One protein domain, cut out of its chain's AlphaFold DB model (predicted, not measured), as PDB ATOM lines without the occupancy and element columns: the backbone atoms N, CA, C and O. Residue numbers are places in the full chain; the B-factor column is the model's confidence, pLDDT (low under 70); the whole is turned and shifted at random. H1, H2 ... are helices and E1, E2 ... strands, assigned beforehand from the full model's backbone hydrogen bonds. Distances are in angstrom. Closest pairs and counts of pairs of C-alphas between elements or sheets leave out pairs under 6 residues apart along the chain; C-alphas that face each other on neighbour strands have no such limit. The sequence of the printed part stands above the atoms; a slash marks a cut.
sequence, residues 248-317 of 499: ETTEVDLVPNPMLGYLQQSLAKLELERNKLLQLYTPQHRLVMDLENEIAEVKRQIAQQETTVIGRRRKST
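This is residues 248 to 317 of the 499 residues of the protein "GNVR domain-containing protein" of Candidatus Dadabacteria bacterium (UniProt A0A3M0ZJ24). A long, thin rod: a helical hairpin, H1 and H2 side by side, makes one half, and a two-stranded antiparallel ribbon, E1 and E2, makes the other. The printed part has 70 residues, with two named strands and two named helices in the order E1, H1, H2, E2; the class is mixed. It is extended, with a radius of gyration of the C-alphas of 18.7 A and spans of 65 by 17 by 9 A.

E1, residues 248 to 256, is the antiparallel neighbour of E2, residues 308 to 316, at 155 degrees; N 255 and O 309 are 2.9 A apart, within hydrogen-bond range. H1, residues 258 to 277, and H2, residues 286 to 304, form a hairpin: they touch, at a shallow tilt of 19 degrees, opposite ways, the closest C-alphas being those of Leu 260 and Ile 302, 6.0 A apart. Every O i to N i+4 pair is within hydrogen-bond range in H1, and 14 of 15 in H2. E1 and H2 are apart.

E1 begins at C-alpha 248, (-39.849, -17.276, -53.468), and is 23.8 A long. H1 is 29.2 A long, H2 27.4 A. E2, 22.9 A, ends at C-alpha 316, (-37.812, -15.935, -58.740).

The C-alphas farthest apart, of Thr 282 and Thr 317, are 64.7 A apart. The printed part has no cut and no long link. The pLDDT is under 70 at residues 248 to 254, 307 and 310 to 317.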
ATOM      1  N   GLU A 248     -40.168 -16.077 -54.244       60.44
ATOM      2  CA  GLU A 248     -39.849 -17.276 -53.468       60.44
ATOM      3  C   GLU A 248     -38.476 -17.816 -53.886       60.44
ATOM      4  O   GLU A 248     -38.040 -17.663 -55.034       60.44
ATOM      5  N   THR A 249     -37.758 -18.426 -52.937       57.78
ATOM      6  CA  THR A 249     -36.496 -19.108 -53.254       57.78
ATOM      7  C   THR A 249     -36.850 -20.417 -53.939       57.78
ATOM      8  O   THR A 249     -37.312 -21.347 -53.292       57.78
ATOM      9  N   THR A 250     -36.688 -20.455 -55.254       56.88
ATOM     10  CA  THR A 250     -37.177 -21.550 -56.106       56.88
ATOM     11  C   THR A 250     -36.115 -22.621 -56.336       56.88
ATOM     12  O   THR A 250     -36.457 -23.743 -56.689       56.88
ATOM     13  N   GLU A 251     -34.837 -22.308 -56.091       54.91
ATOM     14  CA  GLU A 251     -33.718 -23.228 -56.306       54.91
ATOM     15  C   GLU A 251     -32.554 -22.888 -55.354       54.91
ATOM     16  O   GLU A 251     -32.143 -21.725 -55.231       54.91
ATOM     17  N   VAL A 252     -32.056 -23.901 -54.639       57.41
ATOM     18  CA  VAL A 252     -30.879 -23.814 -53.764       57.41
ATOM     19  C   VAL A 252     -29.784 -24.665 -54.397       57.41
ATOM     20  O   VAL A 252     -29.821 -25.888 -54.291       57.41
ATOM     21  N   ASP A 253     -28.813 -24.026 -55.052       64.44
ATOM     22  CA  ASP A 253     -27.655 -24.736 -55.604       64.44
ATOM     23  C   ASP A 253     -26.791 -25.273 -54.452       64.44
ATOM     24  O   ASP A 253     -26.218 -24.494 -53.681       64.44
ATOM     25  N   LEU A 254     -26.689 -26.598 -54.330       65.38
ATOM     26  CA  LEU A 254     -25.718 -27.264 -53.460       65.38
ATOM     27  C   LEU A 254     -24.396 -27.385 -54.221       65.38
ATOM     28  O   LEU A 254     -24.304 -28.091 -55.223       65.38
ATOM     29  N   VAL A 255     -23.370 -26.672 -53.762       75.31
ATOM     30  CA  VAL A 255     -22.049 -26.632 -54.401       75.31
ATOM     31  C   VAL A 255     -21.077 -27.491 -53.583       75.31
ATOM     32  O   VAL A 255     -21.170 -27.480 -52.355       75.31
ATOM     33  N   PRO A 256     -20.143 -28.243 -54.202       75.25
ATOM     34  CA  PRO A 256     -19.141 -29.014 -53.466       75.25
ATOM     35  C   PRO A 256     -18.372 -28.149 -52.462       75.25
ATOM     36  O   PRO A 256     -17.960 -27.035 -52.789       75.25
ATOM     37  N   ASN A 257     -18.177 -28.656 -51.241       78.44
ATOM     38  CA  ASN A 257     -17.499 -27.911 -50.182       78.44
ATOM     39  C   ASN A 257     -16.025 -27.650 -50.567       78.44
ATOM     40  O   ASN A 257     -15.244 -28.603 -50.656       78.44
ATOM     41  N   PRO A 258     -15.599 -26.388 -50.773       77.56
ATOM     42  CA  PRO A 258     -14.240 -26.081 -51.222       77.56
ATOM     43  C   PRO A 258     -13.170 -26.491 -50.197       77.56
ATOM     44  O   PRO A 258     -12.039 -26.792 -50.580       77.56
ATOM     45  N   MET A 259     -13.531 -26.574 -48.911       78.00
ATOM     46  CA  MET A 259     -12.643 -27.055 -47.849       78.00
ATOM     47  C   MET A 259     -12.285 -28.534 -48.034       78.00
ATOM     48  O   MET A 259     -11.145 -28.932 -47.801       78.00
ATOM     49  N   LEU A 260     -13.234 -29.345 -48.514       83.56
ATOM     50  CA  LEU A 260     -13.006 -30.764 -48.786       83.56
ATOM     51  C   LEU A 260     -11.950 -30.947 -49.885       83.56
ATOM     52  O   LEU A 260     -11.053 -31.773 -49.738       83.56
ATOM     53  N   GLY A 261     -12.010 -30.128 -50.941       81.75
ATOM     54  CA  GLY A 261     -11.012 -30.130 -52.014       81.75
ATOM     55  C   GLY A 261      -9.607 -29.767 -51.522       81.75
ATOM     56  O   GLY A 261      -8.637 -30.435 -51.879       81.75
ATOM     57  N   TYR A 262      -9.491 -28.766 -50.641       84.19
ATOM     58  CA  TYR A 262      -8.212 -28.388 -50.029       84.19
ATOM     59  C   TYR A 262      -7.621 -29.515 -49.167       84.19
ATOM     60  O   TYR A 262      -6.446 -29.859 -49.303       84.19
ATOM     61  N   LEU A 263      -8.440 -30.136 -48.313       86.69
ATOM     62  CA  LEU A 263      -7.997 -31.237 -47.457       86.69
ATOM     63  C   LEU A 263      -7.603 -32.479 -48.272       86.69
ATOM     64  O   LEU A 263      -6.595 -33.108 -47.960       86.69
ATOM     65  N   GLN A 264      -8.335 -32.806 -49.342       85.75
ATOM     66  CA  GLN A 264      -7.984 -33.902 -50.255       85.75
ATOM     67  C   GLN A 264      -6.645 -33.660 -50.961       85.75
ATOM     68  O   GLN A 264      -5.836 -34.580 -51.083       85.75
ATOM     69  N   GLN A 265      -6.370 -32.425 -51.386       85.94
ATOM     70  CA  GLN A 265      -5.083 -32.066 -51.982       85.94
ATOM     71  C   GLN A 265      -3.939 -32.142 -50.960       85.94
ATOM     72  O   GLN A 265      -2.857 -32.638 -51.280       85.94
ATOM     73  N   SER A 266      -4.185 -31.687 -49.727       85.94
ATOM     74  CA  SER A 266      -3.235 -31.817 -48.618       85.94
ATOM     75  C   SER A 266      -2.923 -33.287 -48.324       85.94
ATOM     76  O   SER A 266      -1.756 -33.673 -48.267       85.94
ATOM     77  N   LEU A 267      -3.954 -34.135 -48.258       89.06
ATOM     78  CA  LEU A 267      -3.810 -35.575 -48.067       89.06
ATOM     79  C   LEU A 267      -2.951 -36.213 -49.165       89.06
ATOM     80  O   LEU A 267      -2.000 -36.923 -48.855       89.06
ATOM     81  N   ALA A 268      -3.240 -35.917 -50.435       88.00
ATOM     82  CA  ALA A 268      -2.474 -36.446 -51.561       88.00
ATOM     83  C   ALA A 268      -0.992 -36.026 -51.510       88.00
ATOM     84  O   ALA A 268      -0.105 -36.810 -51.850       88.00
ATOM     85  N   LYS A 269      -0.706 -34.797 -51.054       89.00
ATOM     86  CA  LYS A 269       0.666 -34.312 -50.864       89.00
ATOM     87  C   LYS A 269       1.381 -35.076 -49.747       89.00
ATOM     88  O   LYS A 269       2.500 -35.536 -49.970       89.00
ATOM     89  N   LEU A 270       0.737 -35.243 -48.591       89.06
ATOM     90  CA  LEU A 270       1.298 -35.986 -47.459       89.06
ATOM     91  C   LEU A 270       1.523 -37.463 -47.817       89.06
ATOM     92  O   LEU A 270       2.577 -38.019 -47.516       89.06
ATOM     93  N   GLU A 271       0.592 -38.097 -48.537       87.19
ATOM     94  CA  GLU A 271       0.741 -39.478 -49.020       87.19
ATOM     95  C   GLU A 271       1.914 -39.624 -50.005       87.19
ATOM     96  O   GLU A 271       2.668 -40.599 -49.940       87.19
ATOM     97  N   LEU A 272       2.129 -38.642 -50.887       88.94
ATOM     98  CA  LEU A 272       3.287 -38.620 -51.783       88.94
ATOM     99  C   LEU A 272       4.604 -38.479 -51.008       88.94
ATOM    100  O   LEU A 272       5.583 -39.163 -51.310       88.94
ATOM    101  N   GLU A 273       4.639 -37.586 -50.023       85.50
ATOM    102  CA  GLU A 273       5.810 -37.330 -49.184       85.50
ATOM    103  C   GLU A 273       6.159 -38.559 -48.326       85.50
ATOM    104  O   GLU A 273       7.324 -38.955 -48.245       85.50
ATOM    105  N   ARG A 274       5.139 -39.276 -47.839       86.94
ATOM    106  CA  ARG A 274       5.270 -40.571 -47.160       86.94
ATOM    107  C   ARG A 274       5.881 -41.616 -48.071       86.94
ATOM    108  O   ARG A 274       6.823 -42.299 -47.677       86.94
ATOM    109  N   ASN A 275       5.378 -41.733 -49.296       84.81
ATOM    110  CA  ASN A 275       5.890 -42.710 -50.253       84.81
ATOM    111  C   ASN A 275       7.347 -42.423 -50.649       84.81
ATOM    112  O   ASN A 275       8.105 -43.365 -50.861       84.81
ATOM    113  N   LYS A 276       7.770 -41.149 -50.688       84.94
ATOM    114  CA  LYS A 276       9.186 -40.781 -50.864       84.94
ATOM    115  C   LYS A 276      10.039 -41.191 -49.664       84.94
ATOM    116  O   LYS A 276      11.096 -41.785 -49.854       84.94
ATOM    117  N   LEU A 277       9.587 -40.912 -48.440       83.50
ATOM    118  CA  LEU A 277      10.316 -41.304 -47.228       83.50
ATOM    119  C   LEU A 277      10.437 -42.826 -47.094       83.50
ATOM    120  O   LEU A 277      11.489 -43.313 -46.696       83.50
ATOM    121  N   LEU A 278       9.418 -43.583 -47.503       83.75
ATOM    122  CA  LEU A 278       9.429 -45.049 -47.491       83.75
ATOM    123  C   LEU A 278      10.402 -45.696 -48.490       83.75
ATOM    124  O   LEU A 278      10.707 -46.877 -48.351       83.75
ATOM    125  N   GLN A 279      10.906 -44.956 -49.484       83.31
ATOM    126  CA  GLN A 279      11.984 -45.451 -50.354       83.31
ATOM    127  C   GLN A 279      13.352 -45.419 -49.661       83.31
ATOM    128  O   GLN A 279      14.262 -46.135 -50.071       83.31
ATOM    129  N   LEU A 280      13.499 -44.586 -48.627       79.25
ATOM    130  CA  LEU A 280      14.762 -44.347 -47.924       79.25
ATOM    131  C   LEU A 280      14.756 -44.897 -46.491       79.25
ATOM    132  O   LEU A 280      15.816 -45.192 -45.943       79.25
ATOM    133  N   TYR A 281      13.576 -45.050 -45.888       82.62
ATOM    134  CA  TYR A 281      13.389 -45.440 -44.495       82.62
ATOM    135  C   TYR A 281      12.337 -46.543 -44.353       82.62
ATOM    136  O   TYR A 281      11.411 -46.654 -45.154       82.62
ATOM    137  N   THR A 282      12.452 -47.355 -43.301       80.00
ATOM    138  CA  THR A 282      11.444 -48.377 -42.992       80.00
ATOM    139  C   THR A 282      10.164 -47.745 -42.428       80.00
ATOM    140  O   THR A 282      10.213 -46.648 -41.865       80.00
ATOM    141  N   PRO A 283       9.011 -48.438 -42.501       80.88
ATOM    142  CA  PRO A 283       7.745 -47.941 -41.954       80.88
ATOM    143  C   PRO A 283       7.776 -47.589 -40.456       80.88
ATOM    144  O   PRO A 283       6.940 -46.820 -39.995       80.88
ATOM    145  N   GLN A 284       8.727 -48.140 -39.693       77.31
ATOM    146  CA  GLN A 284       8.896 -47.897 -38.254       77.31
ATOM    147  C   GLN A 284       9.843 -46.725 -37.941       77.31
ATOM    148  O   GLN A 284      10.083 -46.415 -36.775       77.31
ATOM    149  N   HIS A 285      10.420 -46.081 -38.959       82.19
ATOM    150  CA  HIS A 285      11.272 -44.918 -38.760       82.19
ATOM    151  C   HIS A 285      10.426 -43.709 -38.343       82.19
ATOM    152  O   HIS A 285       9.410 -43.407 -38.970       82.19
ATOM    153  N   ARG A 286      10.869 -42.978 -37.314       82.94
ATOM    154  CA  ARG A 286      10.118 -41.878 -36.680       82.94
ATOM    155  C   ARG A 286       9.510 -40.882 -37.678       82.94
ATOM    156  O   ARG A 286       8.334 -40.566 -37.571       82.94
ATOM    157  N   LEU A 287      10.281 -40.459 -38.683       82.38
ATOM    158  CA  LEU A 287       9.822 -39.504 -39.705       82.38
ATOM    159  C   LEU A 287       8.632 -40.016 -40.542       82.38
ATOM    160  O   LEU A 287       7.830 -39.215 -41.003       82.38
ATOM    161  N   VAL A 288       8.508 -41.331 -40.746       83.88
ATOM    162  CA  VAL A 288       7.373 -41.930 -41.470       83.88
ATOM    163  C   VAL A 288       6.146 -42.019 -40.563       83.88
ATOM    164  O   VAL A 288       5.034 -41.762 -41.015       83.88
ATOM    165  N   MET A 289       6.340 -42.342 -39.280       82.44
ATOM    166  CA  MET A 289       5.250 -42.421 -38.301       82.44
ATOM    167  C   MET A 289       4.617 -41.057 -38.011       82.44
ATOM    168  O   MET A 289       3.395 -40.966 -37.917       82.44
ATOM    169  N   ASP A 290       5.426 -40.001 -37.897       84.94
ATOM    170  CA  ASP A 290       4.925 -38.637 -37.694       84.94
ATOM    171  C   ASP A 290       4.031 -38.215 -38.877       84.94
ATOM    172  O   ASP A 290       2.919 -37.725 -38.681       84.94
ATOM    173  N   LEU A 291       4.450 -38.533 -40.106       85.88
ATOM    174  CA  LEU A 291       3.687 -38.235 -41.317       85.88
ATOM    175  C   LEU A 291       2.418 -39.094 -41.467       85.88
ATOM    176  O   LEU A 291       1.395 -38.611 -41.946       85.88
ATOM    177  N   GLU A 292       2.444 -40.355 -41.028       84.75
ATOM    178  CA  GLU A 292       1.246 -41.209 -40.949       84.75
ATOM    179  C   GLU A 292       0.190 -40.641 -39.995       84.75
ATOM    180  O   GLU A 292      -1.004 -40.662 -40.298       84.75
ATOM    181  N   ASN A 293       0.619 -40.079 -38.864       86.06
ATOM    182  CA  ASN A 293      -0.294 -39.433 -37.927       86.06
ATOM    183  C   ASN A 293      -0.929 -38.174 -38.539       86.06
ATOM    184  O   ASN A 293      -2.134 -37.966 -38.382       86.06
ATOM    185  N   GLU A 294      -0.161 -37.375 -39.287       85.81
ATOM    186  CA  GLU A 294      -0.687 -36.219 -40.027       85.81
ATOM    187  C   GLU A 294      -1.685 -36.640 -41.118       85.81
ATOM    188  O   GLU A 294      -2.766 -36.060 -41.227       85.81
ATOM    189  N   ILE A 295      -1.384 -37.701 -41.874       88.25
ATOM    190  CA  ILE A 295      -2.299 -38.294 -42.866       88.25
ATOM    191  C   ILE A 295      -3.601 -38.757 -42.199       88.25
ATOM    192  O   ILE A 295      -4.690 -38.499 -42.719       88.25
ATOM    193  N   ALA A 296      -3.514 -39.429 -41.049       89.00
ATOM    194  CA  ALA A 296      -4.680 -39.905 -40.308       89.00
ATOM    195  C   ALA A 296      -5.536 -38.752 -39.753       89.00
ATOM    196  O   ALA A 296      -6.765 -38.854 -39.722       89.00
ATOM    197  N   GLU A 297      -4.908 -37.651 -39.337       88.31
ATOM    198  CA  GLU A 297      -5.594 -36.436 -38.892       88.31
ATOM    199  C   GLU A 297      -6.313 -35.741 -40.056       88.31
ATOM    200  O   GLU A 297      -7.513 -35.482 -39.962       88.31
ATOM    201  N   VAL A 298      -5.645 -35.541 -41.198       87.44
ATOM    202  CA  VAL A 298      -6.277 -34.949 -42.390       87.44
ATOM    203  C   VAL A 298      -7.422 -35.832 -42.902       87.44
ATOM    204  O   VAL A 298      -8.486 -35.314 -43.242       87.44
ATOM    205  N   LYS A 299      -7.282 -37.167 -42.880       86.38
ATOM    206  CA  LYS A 299      -8.381 -38.102 -43.205       86.38
ATOM    207  C   LYS A 299      -9.577 -37.956 -42.261       86.38
ATOM    208  O   LYS A 299     -10.715 -37.969 -42.732       86.38
ATOM    209  N   ARG A 300      -9.348 -37.784 -40.953       87.06
ATOM    210  CA  ARG A 300     -10.429 -37.515 -39.987       87.06
ATOM    211  C   ARG A 300     -11.116 -36.181 -40.262       87.06
ATOM    212  O   ARG A 300     -12.341 -36.133 -40.237       87.06
ATOM    213  N   GLN A 301     -10.359 -35.135 -40.585       84.12
ATOM    214  CA  GLN A 301     -10.921 -33.829 -40.931       84.12
ATOM    215  C   GLN A 301     -11.767 -33.892 -42.208       84.12
ATOM    216  O   GLN A 301     -12.867 -33.352 -42.222       84.12
ATOM    217  N   ILE A 302     -11.324 -34.620 -43.241       85.69
ATOM    218  CA  ILE A 302     -12.115 -34.870 -44.462       85.69
ATOM    219  C   ILE A 302     -13.440 -35.565 -44.124       85.69
ATOM    220  O   ILE A 302     -14.479 -35.163 -44.634       85.69
ATOM    221  N   ALA A 303     -13.420 -36.577 -43.249       82.50
ATOM    222  CA  ALA A 303     -14.618 -37.329 -42.869       82.50
ATOM    223  C   ALA A 303     -15.632 -36.515 -42.042       82.50
ATOM    224  O   ALA A 303     -16.805 -36.876 -41.993       82.50
ATOM    225  N   GLN A 304     -15.191 -35.438 -41.385       82.81
ATOM    226  CA  GLN A 304     -16.044 -34.562 -40.576       82.81
ATOM    227  C   GLN A 304     -16.640 -33.385 -41.361       82.81
ATOM    228  O   GLN A 304     -17.542 -32.723 -40.854       82.81
ATOM    229  N   GLN A 305     -16.152 -33.097 -42.572       83.50
ATOM    230  CA  GLN A 305     -16.682 -32.011 -43.397       83.50
ATOM    231  C   GLN A 305     -17.893 -32.469 -44.215       83.50
ATOM    232  O   GLN A 305     -17.890 -33.543 -44.817       83.50
ATOM    233  N   GLU A 306     -18.919 -31.619 -44.297       77.06
ATOM    234  CA  GLU A 306     -20.055 -31.843 -45.192       77.06
ATOM    235  C   GLU A 306     -19.600 -31.785 -46.658       77.06
ATOM    236  O   GLU A 306     -18.779 -30.945 -47.039       77.06
ATOM    237  N   THR A 307     -20.129 -32.678 -47.498       69.88
ATOM    238  CA  THR A 307     -19.704 -32.834 -48.900       69.88
ATOM    239  C   THR A 307     -20.171 -31.698 -49.810       69.88
ATOM    240  O   THR A 307     -19.540 -31.427 -50.833       69.88
ATOM    241  N   THR A 308     -21.239 -30.995 -49.434       72.81
ATOM    242  CA  THR A 308     -21.792 -29.862 -50.186       72.81
ATOM    243  C   THR A 308     -22.195 -28.734 -49.244       72.81
ATOM    244  O   THR A 308     -22.601 -28.989 -48.116       72.81
ATOM    245  N   VAL A 309     -22.080 -27.492 -49.710       73.06
ATOM    246  CA  VAL A 309     -22.509 -26.273 -49.014       73.06
ATOM    247  C   VAL A 309     -23.494 -25.500 -49.889       73.06
ATOM    248  O   VAL A 309     -23.465 -25.590 -51.117       73.06
ATOM    249  N   ILE A 310     -24.381 -24.721 -49.270       68.94
ATOM    250  CA  ILE A 310     -25.348 -23.893 -50.002       68.94
ATOM    251  C   ILE A 310     -24.595 -22.775 -50.737       68.94
ATOM    252  O   ILE A 310     -24.016 -21.898 -50.102       68.94
ATOM    253  N   GLY A 311     -24.614 -22.798 -52.071       67.06
ATOM    254  CA  GLY A 311     -23.922 -21.832 -52.921       67.06
ATOM    255  C   GLY A 311     -24.701 -20.531 -53.103       67.06
ATOM    256  O   GLY A 311     -24.434 -19.529 -52.442       67.06
ATOM    257  N   ARG A 312     -25.663 -20.507 -54.034       59.03
ATOM    258  CA  ARG A 312     -26.445 -19.305 -54.371       59.03
ATOM    259  C   ARG A 312     -27.936 -19.612 -54.284       59.03
ATOM    260  O   ARG A 312     -28.412 -20.572 -54.874       59.03
ATOM    261  N   ARG A 313     -28.686 -18.767 -53.573       61.38
ATOM    262  CA  ARG A 313     -30.156 -18.816 -53.553       61.38
ATOM    263  C   ARG A 313     -30.686 -17.966 -54.702       61.38
ATOM    264  O   ARG A 313     -30.451 -16.756 -54.709       61.38
ATOM    265  N   ARG A 314     -31.386 -18.569 -55.667       59.47
ATOM    266  CA  ARG A 314     -32.110 -17.807 -56.695       59.47
ATOM    267  C   ARG A 314     -33.516 -17.496 -56.192       59.47
ATOM    268  O   ARG A 314     -34.268 -18.391 -55.815       59.47
ATOM    269  N   LYS A 315     -33.850 -16.209 -56.177       58.78
ATOM    270  CA  LYS A 315     -35.202 -15.707 -55.928       58.78
ATOM    271  C   LYS A 315     -35.871 -15.486 -57.282       58.78
ATOM    272  O   LYS A 315     -35.316 -14.763 -58.105       58.78
ATOM    273  N   SER A 316     -37.021 -16.112 -57.516       58.66
ATOM    274  CA  SER A 316     -37.812 -15.935 -58.740       58.66
ATOM    275  C   SER A 316     -39.271 -15.672 -58.383       58.66
ATOM    276  O   SER A 316     -39.764 -16.134 -57.350       58.66
ATOM    277  N   THR A 317     -39.964 -14.913 -59.227       62.03
ATOM    278  CA  THR A 317     -41.402 -14.672 -59.095       62.03
ATOM    279  C   THR A 317     -42.174 -15.950 -59.416       62.03
ATOM    280  O   THR A 317     -41.980 -16.566 -60.469       62.03
TER     281      THR A 317